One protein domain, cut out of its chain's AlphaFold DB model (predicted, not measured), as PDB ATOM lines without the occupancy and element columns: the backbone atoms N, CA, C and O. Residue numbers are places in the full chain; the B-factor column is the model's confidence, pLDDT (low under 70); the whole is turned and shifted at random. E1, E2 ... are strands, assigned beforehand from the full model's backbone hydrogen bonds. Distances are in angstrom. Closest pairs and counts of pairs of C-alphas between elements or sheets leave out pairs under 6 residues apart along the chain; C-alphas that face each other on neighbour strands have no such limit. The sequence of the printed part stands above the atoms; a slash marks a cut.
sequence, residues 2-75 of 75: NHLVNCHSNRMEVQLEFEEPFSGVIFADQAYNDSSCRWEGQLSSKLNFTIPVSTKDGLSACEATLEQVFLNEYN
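Overview. This is residues 2 to 75 of the 75 residues of the protein "ZP domain-containing protein" of Gongylonema pulchrum (UniProt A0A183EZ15). A three-stranded antiparallel sheet, E1 - E2 - E5, has a small hairpin, E3 and E4, next to E5, and a thin tail, residues 67 to 75, sticks out and makes much of the length. The 74 printed residues hold five named strands, E1 to E5 in chain order, and no named helix. The class is all strand, with 33 residues in named elements, under half. The whole is loose, radius of gyration of the C-alphas 15.4 A, spanning 55 by 27 by 17 A.

Arrangement. Inner strand E2, residues 11 to 22, bends by 116 degrees at residue 19. It forms an antiparallel hairpin with E1, residues 2 to 7 (N 6 to O 13, 2.9 A). E5, residues 44 to 52, is its other antiparallel neighbour (N 14 to O 49, 2.9 A). E3, residues 25 to 27, and E4, residues 38 to 40, form an antiparallel hairpin (N 26 to O 39, 2.9 A). The closest C-alphas of E4 and E5, Trp 39 and Phe 49, are 7.0 A apart. E2 and E3 are apart.

Along the chain. E2 is 23.4 A long, E5 22.7 A and E1 16.7 A. E1 begins at C-alpha 2 (34.713, 0.644, -11.873); E5 ends at C-alpha 52 (43.892, -15.030, -0.460).

Size, cuts and confidence. The printed part has no cut and no long link. Residues 55 to 60, 68 and 71 to 75 are under pLDDT 70.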
ATOM      1  N   ASN A   2      35.585   1.403 -12.782       79.88
ATOM      2  CA  ASN A   2      34.713   0.644 -11.873       79.88
ATOM      3  C   ASN A   2      35.530  -0.457 -11.189       79.88
ATOM      4  O   ASN A   2      36.329  -1.130 -11.842       79.88
ATOM      5  N   HIS A   3      35.325  -0.639  -9.887       86.25
ATOM      6  CA  HIS A   3      35.937  -1.720  -9.122       86.25
ATOM      7  C   HIS A   3      34.875  -2.419  -8.278       86.25
ATOM      8  O   HIS A   3      34.031  -1.769  -7.660       86.25
ATOM      9  N   LEU A   4      34.925  -3.747  -8.259       95.81
ATOM     10  CA  LEU A   4      34.109  -4.575  -7.380       95.81
ATOM     11  C   LEU A   4      35.040  -5.421  -6.519       95.81
ATOM     12  O   LEU A   4      35.947  -6.072  -7.039       95.81
ATOM     13  N   VAL A   5      34.783  -5.424  -5.215       94.81
ATOM     14  CA  VAL A   5      35.434  -6.325  -4.268       94.81
ATOM     15  C   VAL A   5      34.350  -7.145  -3.586       94.81
ATOM     16  O   VAL A   5      33.432  -6.584  -2.989       94.81
ATOM     17  N   ASN A   6      34.448  -8.466  -3.693       94.75
ATOM     18  CA  ASN A   6      33.590  -9.401  -2.978       94.75
ATOM     19  C   ASN A   6      34.416 -10.158  -1.935       94.75
ATOM     20  O   ASN A   6      35.408 -10.811  -2.266       94.75
ATOM     21  N   CYS A   7      34.020 -10.054  -0.670       90.25
ATOM     22  CA  CYS A   7      34.775 -10.603   0.449       90.25
ATOM     23  C   CYS A   7      34.193 -11.944   0.902       90.25
ATOM     24  O   CYS A   7      32.994 -12.079   1.147       90.25
ATOM     25  N   HIS A   8      35.074 -12.919   1.089       87.75
ATOM     26  CA  HIS A   8      34.783 -14.219   1.675       87.75
ATOM     27  C   HIS A   8      35.659 -14.439   2.907       87.75
ATOM     28  O   HIS A   8      36.664 -13.760   3.103       87.75
ATOM     29  N   SER A   9      35.320 -15.445   3.716       82.44
ATOM     30  CA  SER A   9      36.072 -15.776   4.933       82.44
ATOM     31  C   SER A   9      37.543 -16.129   4.692       82.44
ATOM     32  O   SER A   9      38.334 -16.051   5.622       82.44
ATOM     33  N   ASN A  10      37.917 -16.525   3.471       84.81
ATOM     34  CA  ASN A  10      39.274 -16.956   3.135       84.81
ATOM     35  C   ASN A  10      39.920 -16.203   1.962       84.81
ATOM     36  O   ASN A  10      41.079 -16.471   1.636       84.81
ATOM     37  N   ARG A  11      39.190 -15.309   1.288       89.88
ATOM     38  CA  ARG A  11      39.669 -14.613   0.085       89.88
ATOM     39  C   ARG A  11      38.869 -13.351  -0.215       89.88
ATOM     40  O   ARG A  11      37.721 -13.230   0.203       89.88
ATOM     41  N   MET A  12      39.436 -12.482  -1.036       92.31
ATOM     42  CA  MET A  12      38.748 -11.372  -1.686       92.31
ATOM     43  C   MET A  12      38.791 -11.581  -3.197       92.31
ATOM     44  O   MET A  12      39.855 -11.821  -3.764       92.31
ATOM     45  N   GLU A  13      37.642 -11.497  -3.852       95.38
ATOM     46  CA  GLU A  13      37.530 -11.508  -5.308       95.38
ATOM     47  C   GLU A  13      37.481 -10.060  -5.795       95.38
ATOM     48  O   GLU A  13      36.610  -9.292  -5.386       95.38
ATOM     49  N   VAL A  14      38.429  -9.680  -6.649       95.56
ATOM     50  CA  VAL A  14      38.589  -8.314  -7.154       95.56
ATOM     51  C   VAL A  14      38.331  -8.308  -8.653       95.56
ATOM     52  O   VAL A  14      38.889  -9.123  -9.389       95.56
ATOM     53  N   GLN A  15      37.496  -7.377  -9.106       96.75
ATOM     54  CA  GLN A  15      37.244  -7.112 -10.519       96.75
ATOM     55  C   GLN A  15      37.585  -5.655 -10.807       96.75
ATOM     56  O   GLN A  15      37.017  -4.750 -10.189       96.75
ATOM     57  N   LEU A  16      38.508  -5.436 -11.738       95.50
ATOM     58  CA  LEU A  16      38.929  -4.115 -12.188       95.50
ATOM     59  C   LEU A  16      38.508  -3.902 -13.636       95.50
ATOM     60  O   LEU A  16      38.744  -4.764 -14.484       95.50
ATOM     61  N   GLU A  17      37.929  -2.736 -13.915       96.12
ATOM     62  CA  GLU A  17      37.626  -2.274 -15.267       96.12
ATOM     63  C   GLU A  17      38.418  -0.997 -15.574       96.12
ATOM     64  O   GLU A  17      38.246   0.036 -14.919       96.12
ATOM     65  N   PHE A  18      39.293  -1.084 -16.573       93.06
ATOM     66  CA  PHE A  18      40.183  -0.022 -17.028       93.06
ATOM     67  C   PHE A  18      39.568   0.729 -18.214       93.06
ATOM     68  O   PHE A  18      38.861   0.143 -19.033       93.06
ATOM     69  N   GLU A  19      39.862   2.025 -18.324       94.38
ATOM     70  CA  GLU A  19      39.411   2.853 -19.456       94.38
ATOM     71  C   GLU A  19      40.119   2.464 -20.764       94.38
ATOM     72  O   GLU A  19      39.502   2.477 -21.827       94.38
ATOM     73  N   GLU A  20      41.377   2.026 -20.671       94.44
ATOM     74  CA  GLU A  20      42.169   1.471 -21.770       94.44
ATOM     75  C   GLU A  20      42.687   0.065 -21.409       94.44
ATOM     76  O   GLU A  20      42.822  -0.246 -20.223       94.44
ATOM     77  N   PRO A  21      42.987  -0.805 -22.396       95.19
ATOM     78  CA  PRO A  21      43.531  -2.134 -22.134       95.19
ATOM     79  C   PRO A  21      44.787  -2.106 -21.253       95.19
ATOM     80  O   PRO A  21      45.810  -1.525 -21.616       95.19
ATOM     81  N   PHE A  22      44.732  -2.783 -20.107       94.56
ATOM     82  CA  PHE A  22      45.845  -2.842 -19.169       94.56
ATOM     83  C   PHE A  22      46.822  -3.965 -19.536       94.56
ATOM     84  O   PHE A  22      46.438  -5.128 -19.695       94.56
ATOM     85  N   SER A  23      48.105  -3.613 -19.622       94.94
ATOM     86  CA  SER A  23      49.228  -4.538 -19.782       94.94
ATOM     87  C   SER A  23      50.301  -4.190 -18.762       94.94
ATOM     88  O   SER A  23      50.989  -3.179 -18.891       94.94
ATOM     89  N   GLY A  24      50.426  -5.015 -17.732       94.50
ATOM     90  CA  GLY A  24      51.296  -4.750 -16.595       94.50
ATOM     91  C   GLY A  24      51.109  -5.787 -15.500       94.50
ATOM     92  O   GLY A  24      50.553  -6.857 -15.736       94.50
ATOM     93  N   VAL A  25      51.570  -5.469 -14.294       95.19
ATOM     94  CA  VAL A  25      51.503  -6.372 -13.142       95.19
ATOM     95  C   VAL A  25      50.832  -5.658 -11.977       95.19
ATOM     96  O   VAL A  25      51.203  -4.535 -11.647       95.19
ATOM     97  N   ILE A  26      49.874  -6.330 -11.345       94.31
ATOM     98  CA  ILE A  26      49.315  -5.960 -10.043       94.31
ATOM     99  C   ILE A  26      49.855  -6.954  -9.023       94.31
ATOM    100  O   ILE A  26      49.901  -8.152  -9.298       94.31
ATOM    101  N   PHE A  27      50.276  -6.475  -7.861       93.88
ATOM    102  CA  PHE A  27      50.786  -7.325  -6.794       93.88
ATOM    103  C   PHE A  27      50.414  -6.751  -5.428       93.88
ATOM    104  O   PHE A  27      50.204  -5.543  -5.302       93.88
ATOM    105  N   ALA A  28      50.307  -7.614  -4.420       90.25
ATOM    106  CA  ALA A  28      50.181  -7.164  -3.038       90.25
ATOM    107  C   ALA A  28      51.518  -6.598  -2.542       90.25
ATOM    108  O   ALA A  28      52.579  -7.075  -2.955       90.25
ATOM    109  N   ASP A  29      51.471  -5.575  -1.683       84.94
ATOM    110  CA  ASP A  29      52.683  -4.912  -1.198       84.94
ATOM    111  C   ASP A  29      53.666  -5.928  -0.596       84.94
ATOM    112  O   ASP A  29      53.264  -6.898   0.040       84.94
ATOM    113  N   GLN A  30      54.958  -5.744  -0.877       85.31
ATOM    114  CA  GLN A  30      56.056  -6.650  -0.495       85.31
ATOM    115  C   GLN A  30      55.988  -8.094  -1.045       85.31
ATOM    116  O   GLN A  30      56.936  -8.856  -0.865       85.31
ATOM    117  N   ALA A  31      54.956  -8.460  -1.812       86.44
ATOM    118  CA  ALA A  31      54.742  -9.815  -2.326       86.44
ATOM    119  C   ALA A  31      54.972  -9.958  -3.847       86.44
ATOM    120  O   ALA A  31      54.462 -10.887  -4.468       86.44
ATOM    121  N   TYR A  32      55.764  -9.076  -4.478       87.38
ATOM    122  CA  TYR A  32      56.009  -9.114  -5.936       87.38
ATOM    123  C   TYR A  32      56.559 -10.464  -6.432       87.38
ATOM    124  O   TYR A  32      56.235 -10.903  -7.532       87.38
ATOM    125  N   ASN A  33      57.396 -11.135  -5.638       89.94
ATOM    126  CA  ASN A  33      57.996 -12.418  -6.020       89.94
ATOM    127  C   ASN A  33      57.091 -13.628  -5.726       89.94
ATOM    128  O   ASN A  33      57.439 -14.744  -6.110       89.94
ATOM    129  N   ASP A  34      55.952 -13.428  -5.058       89.62
ATOM    130  CA  ASP A  34      54.983 -14.483  -4.781       89.62
ATOM    131  C   ASP A  34      53.950 -14.542  -5.910       89.62
ATOM    132  O   ASP A  34      53.146 -13.629  -6.108       89.62
ATOM    133  N   SER A  35      53.951 -15.643  -6.661       90.44
ATOM    134  CA  SER A  35      53.020 -15.837  -7.775       90.44
ATOM    135  C   SER A  35      51.556 -15.934  -7.340       90.44
ATOM    136  O   SER A  35      50.673 -15.695  -8.161       90.44
ATOM    137  N   SER A  36      51.276 -16.244  -6.072       89.25
ATOM    138  CA  SER A  36      49.916 -16.248  -5.523       89.25
ATOM    139  C   SER A  36      49.380 -14.840  -5.234       89.25
ATOM    140  O   SER A  36      48.166 -14.654  -5.143       89.25
ATOM    141  N   CYS A  37      50.276 -13.852  -5.170       92.69
ATOM    142  CA  CYS A  37      49.992 -12.451  -4.863       92.69
ATOM    143  C   CYS A  37      50.351 -11.508  -6.017       92.69
ATOM    144  O   CYS A  37      50.490 -10.303  -5.802       92.69
ATOM    145  N   ARG A  38      50.525 -12.055  -7.228       94.62
ATOM    146  CA  ARG A  38      50.935 -11.341  -8.440       94.62
ATOM    147  C   ARG A  38      50.042 -11.728  -9.617       94.62
ATOM    148  O   ARG A  38      49.938 -12.900  -9.967       94.62
ATOM    149  N   TRP A  39      49.464 -10.734 -10.286       95.81
ATOM    150  CA  TRP A  39      48.529 -10.911 -11.400       95.81
ATOM    151  C   TRP A  39      48.958 -10.093 -12.612       95.81
ATOM    152  O   TRP A  39      49.266  -8.905 -12.501       95.81
ATOM    153  N   GLU A  40      48.970 -10.729 -13.781       95.31
ATOM    154  CA  GLU A  40      49.375 -10.087 -15.030       95.31
ATOM    155  C   GLU A  40      48.168  -9.596 -15.833       95.31
ATOM    156  O   GLU A  40      47.203 -10.327 -16.061       95.31
ATOM    157  N   GLY A  41      48.246  -8.352 -16.295       94.56
ATOM    158  CA  GLY A  41      47.327  -7.790 -17.274       94.56
ATOM    159  C   GLY A  41      47.668  -8.280 -18.677       94.56
ATOM    160  O   GLY A  41      48.810  -8.166 -19.114       94.56
ATOM    161  N   GLN A  42      46.671  -8.791 -19.398       92.94
ATOM    162  CA  GLN A  42      46.834  -9.386 -20.729       92.94
ATOM    163  C   GLN A  42      46.236  -8.504 -21.835       92.94
ATOM    164  O   GLN A  42      45.473  -8.992 -22.665       92.94
ATOM    165  N   LEU A  43      46.537  -7.197 -21.830       94.88
ATOM    166  CA  LEU A  43      45.964  -6.221 -22.774       94.88
ATOM    167  C   LEU A  43      44.428  -6.271 -22.790       94.88
ATOM    168  O   LEU A  43      43.787  -6.235 -23.838       94.88
ATOM    169  N   SER A  44      43.833  -6.363 -21.603       94.56
ATOM    170  CA  SER A  44      42.386  -6.427 -21.410       94.56
ATOM    171  C   SER A  44      41.916  -5.198 -20.643       94.56
ATOM    172  O   SER A  44      42.598  -4.729 -19.733       94.56
ATOM    173  N   SER A  45      40.730  -4.687 -20.975       95.44
ATOM    174  CA  SER A  45      40.064  -3.650 -20.175       95.44
ATOM    175  C   SER A  45      39.458  -4.206 -18.885       95.44
ATOM    176  O   SER A  45      38.957  -3.441 -18.070       95.44
ATOM    177  N   LYS A  46      39.507  -5.526 -18.673       94.94
ATOM    178  CA  LYS A  46      39.025  -6.194 -17.461       94.94
ATOM    179  C   LYS A  46      40.082  -7.125 -16.895       94.94
ATOM    180  O   LYS A  46      40.656  -7.923 -17.639       94.94
ATOM    181  N   LEU A  47      40.288  -7.062 -15.585       95.62
ATOM    182  CA  LEU A  47      41.147  -7.990 -14.857       95.62
ATOM    183  C   LEU A  47      40.433  -8.461 -13.593       95.62
ATOM    184  O   LEU A  47      40.073  -7.655 -12.737       95.62
ATOM    185  N   ASN A  48      40.266  -9.778 -13.491       95.69
ATOM    186  CA  ASN A  48      39.663 -10.430 -12.340       95.69
ATOM    187  C   ASN A  48      40.722 -11.274 -11.648       95.69
ATOM    188  O   ASN A  48      41.394 -12.077 -12.298       95.69
ATOM    189  N   PHE A  49      40.852 -11.117 -10.339       95.00
ATOM    190  CA  PHE A  49      41.804 -11.885  -9.553       95.00
ATOM    191  C   PHE A  49      41.305 -12.121  -8.132       95.00
ATOM    192  O   PHE A  49      40.283 -11.589  -7.703       95.00
ATOM    193  N   THR A  50      42.007 -12.992  -7.416       93.94
ATOM    194  CA  THR A  50      41.671 -13.377  -6.048       93.94
ATOM    195  C   THR A  50      42.854 -13.098  -5.145       93.94
ATOM    196  O   THR A  50      43.938 -13.612  -5.403       93.94
ATOM    197  N   ILE A  51      42.622 -12.346  -4.074       92.00
ATOM    198  CA  ILE A  51      43.585 -12.145  -2.995       92.00
ATOM    199  C   ILE A  51      43.246 -13.150  -1.886       92.00
ATOM    200  O   ILE A  51      42.177 -13.034  -1.278       92.00
ATOM    201  N   PRO A  52      44.081 -14.166  -1.621       88.19
ATOM    202  CA  PRO A  52      43.892 -15.030  -0.460       88.19
ATOM    203  C   PRO A  52      44.073 -14.220   0.835       88.19
ATOM    204  O   PRO A  52      44.977 -13.401   0.927       88.19
ATOM    205  N   VAL A  53      43.216 -14.449   1.834       82.12
ATOM    206  CA  VAL A  53      43.303 -13.779   3.152       82.12
ATOM    207  C   VAL A  53      43.956 -14.692   4.195       82.12
ATOM    208  O   VAL A  53      44.632 -14.228   5.105       82.12
ATOM    209  N   SER A  54      43.811 -16.008   4.038       74.31
ATOM    210  CA  SER A  54      44.407 -17.011   4.923       74.31
ATOM    211  C   SER A  54      44.846 -18.239   4.131       74.31
ATOM    212  O   SER A  54      44.086 -18.733   3.291       74.31
ATOM    213  N   THR A  55      46.021 -18.787   4.428       63.75
ATOM    214  CA  THR A  55      46.407 -20.125   3.956       63.75
ATOM    215  C   THR A  55      45.789 -21.214   4.842       63.75
ATOM    216  O   THR A  55      45.278 -20.936   5.928       63.75
ATOM    217  N   LYS A  56      45.826 -22.480   4.396       56.94
ATOM    218  CA  LYS A  56      45.336 -23.634   5.182       56.94
ATOM    219  C   LYS A  56      45.998 -23.755   6.564       56.94
ATOM    220  O   LYS A  56      45.409 -24.369   7.447       56.94
ATOM    221  N   ASP A  57      47.165 -23.139   6.738       58.12
ATOM    222  CA  ASP A  57      47.960 -23.163   7.966       58.12
ATOM    223  C   ASP A  57      47.723 -21.927   8.858       58.12
ATOM    224  O   ASP A  57      48.422 -21.734   9.849       58.12
ATOM    225  N   GLY A  58      46.750 -21.071   8.516       58.84
ATOM    226  CA  GLY A  58      46.412 -19.868   9.285       58.84
ATOM    227  C   GLY A  58      47.389 -18.702   9.108       58.84
ATOM    228  O   GLY A  58      47.271 -17.705   9.815       58.84
ATOM    229  N   LEU A  59      48.339 -18.805   8.173       64.69
ATOM    230  CA  LEU A  59      49.246 -17.710   7.827       64.69
ATOM    231  C   LEU A  59      48.525 -16.694   6.932       64.69
ATOM    232  O   LEU A  59      47.775 -17.078   6.025       64.69
ATOM    233  N   SER A  60      48.772 -15.406   7.178       67.25
ATOM    234  CA  SER A  60      48.341 -14.305   6.314       67.25
ATOM    235  C   SER A  60      48.945 -14.485   4.926       67.25
ATOM    236  O   SER A  60      50.162 -14.587   4.779       67.25
ATOM    237  N   ALA A  61      48.095 -14.545   3.905       80.25
ATOM    238  CA  ALA A  61      48.548 -14.578   2.521       80.25
ATOM    239  C   ALA A  61      48.543 -13.153   1.954       80.25
ATOM    240  O   ALA A  61      47.662 -12.363   2.286       80.25
ATOM    241  N   CYS A  62      49.525 -12.819   1.115       87.44
ATOM    242  CA  CYS A  62      49.618 -11.508   0.463       87.44
ATOM    243  C   CYS A  62      49.609 -10.310   1.430       87.44
ATOM    244  O   CYS A  62      49.035  -9.273   1.101       87.44
ATOM    245  N   GLU A  63      50.185 -10.477   2.630       81.00
ATOM    246  CA  GLU A  63      50.172  -9.478   3.715       81.00
ATOM    247  C   GLU A  63      48.755  -9.020   4.129       81.00
ATOM    248  O   GLU A  63      48.567  -7.990   4.779       81.00
ATOM    249  N   ALA A  64      47.722  -9.795   3.779       80.00
ATOM    250  CA  ALA A  64      46.363  -9.519   4.205       80.00
ATOM    251  C   ALA A  64      46.226  -9.795   5.708       80.00
ATOM    252  O   ALA A  64      46.531 -10.886   6.190       80.00
ATOM    253  N   THR A  65      45.722  -8.809   6.449       75.50
ATOM    254  CA  THR A  65      45.431  -8.954   7.878       75.50
ATOM    255  C   THR A  65      43.949  -9.255   8.070       75.50
ATOM    256  O   THR A  65      43.091  -8.538   7.552       75.50
ATOM    257  N   LEU A  66      43.640 -10.311   8.824       72.69
ATOM    258  CA  LEU A  66      42.285 -10.604   9.280       72.69
ATOM    259  C   LEU A  66      42.128 -10.108  10.721       72.69
ATOM    260  O   LEU A  66      42.666 -10.707  11.650       72.69
ATOM    261  N   GLU A  67      41.360  -9.040  10.914       75.00
ATOM    262  CA  GLU A  67      40.991  -8.559  12.247       75.00
ATOM    263  C   GLU A  67      39.575  -9.023  12.590       75.00
ATOM    264  O   GLU A  67      38.585  -8.541  12.036       75.00
ATOM    265  N   GLN A  68      39.464  -9.983  13.509       68.81
ATOM    266  CA  GLN A  68      38.170 -10.409  14.030       68.81
ATOM    267  C   GLN A  68      37.813  -9.571  15.258       68.81
ATOM    268  O   GLN A  68      38.433  -9.691  16.314       68.81
ATOM    269  N   VAL A  69      36.781  -8.737  15.134       74.56
ATOM    270  CA  VAL A  69      36.225  -8.016  16.283       74.56
ATOM    271  C   VAL A  69      35.313  -8.969  17.053       74.56
ATOM    272  O   VAL A  69      34.238  -9.333  16.578       74.56
ATOM    273  N   PHE A  70      35.729  -9.380  18.251       70.19
ATOM    274  CA  PHE A  70      34.827 -10.044  19.189       70.19
ATOM    275  C   PHE A  70      33.902  -8.986  19.789       70.19
ATOM    276  O   PHE A  70      34.307  -8.201  20.646       70.19
ATOM    277  N   LEU A  71      32.652  -8.940  19.323       64.69
ATOM    278  CA  LEU A  71      31.602  -8.256  20.066       64.69
ATOM    279  C   LEU A  71      31.387  -9.060  21.351       64.69
ATOM    280  O   LEU A  71      30.878 -10.178  21.313       64.69
ATOM    281  N   ASN A  72      31.836  -8.515  22.480       56.38
ATOM    282  CA  ASN A  72      31.516  -9.058  23.793       56.38
ATOM    283  C   ASN A  72      30.012  -8.868  24.035       56.38
ATOM    284  O   ASN A  72      29.594  -7.871  24.618       56.38
ATOM    285  N   GLU A  73      29.193  -9.810  23.576       55.38
ATOM    286  CA  GLU A  73      27.809  -9.939  24.026       55.38
ATOM    287  C   GLU A  73      27.800 -10.593  25.413       55.38
ATOM    288  O   GLU A  73      27.599 -11.794  25.558       55.38
ATOM    289  N   TYR A  74      28.048  -9.791  26.447       53.12
ATOM    290  CA  TYR A  74      27.701 -10.137  27.824       53.12
ATOM    291  C   TYR A  74      26.855  -9.000  28.404       53.12
ATOM    292  O   TYR A  74      27.393  -8.022  28.925       53.12
ATOM    293  N   ASN A  75      25.534  -9.134  28.246       41.91
ATOM    294  CA  ASN A  75      24.536  -8.517  29.126       41.91
ATOM    295  C   ASN A  75      24.315  -9.424  30.337       41.91
ATOM    296  O   ASN A  75      24.200 -10.652  30.116       41.91
TER     297      ASN A  75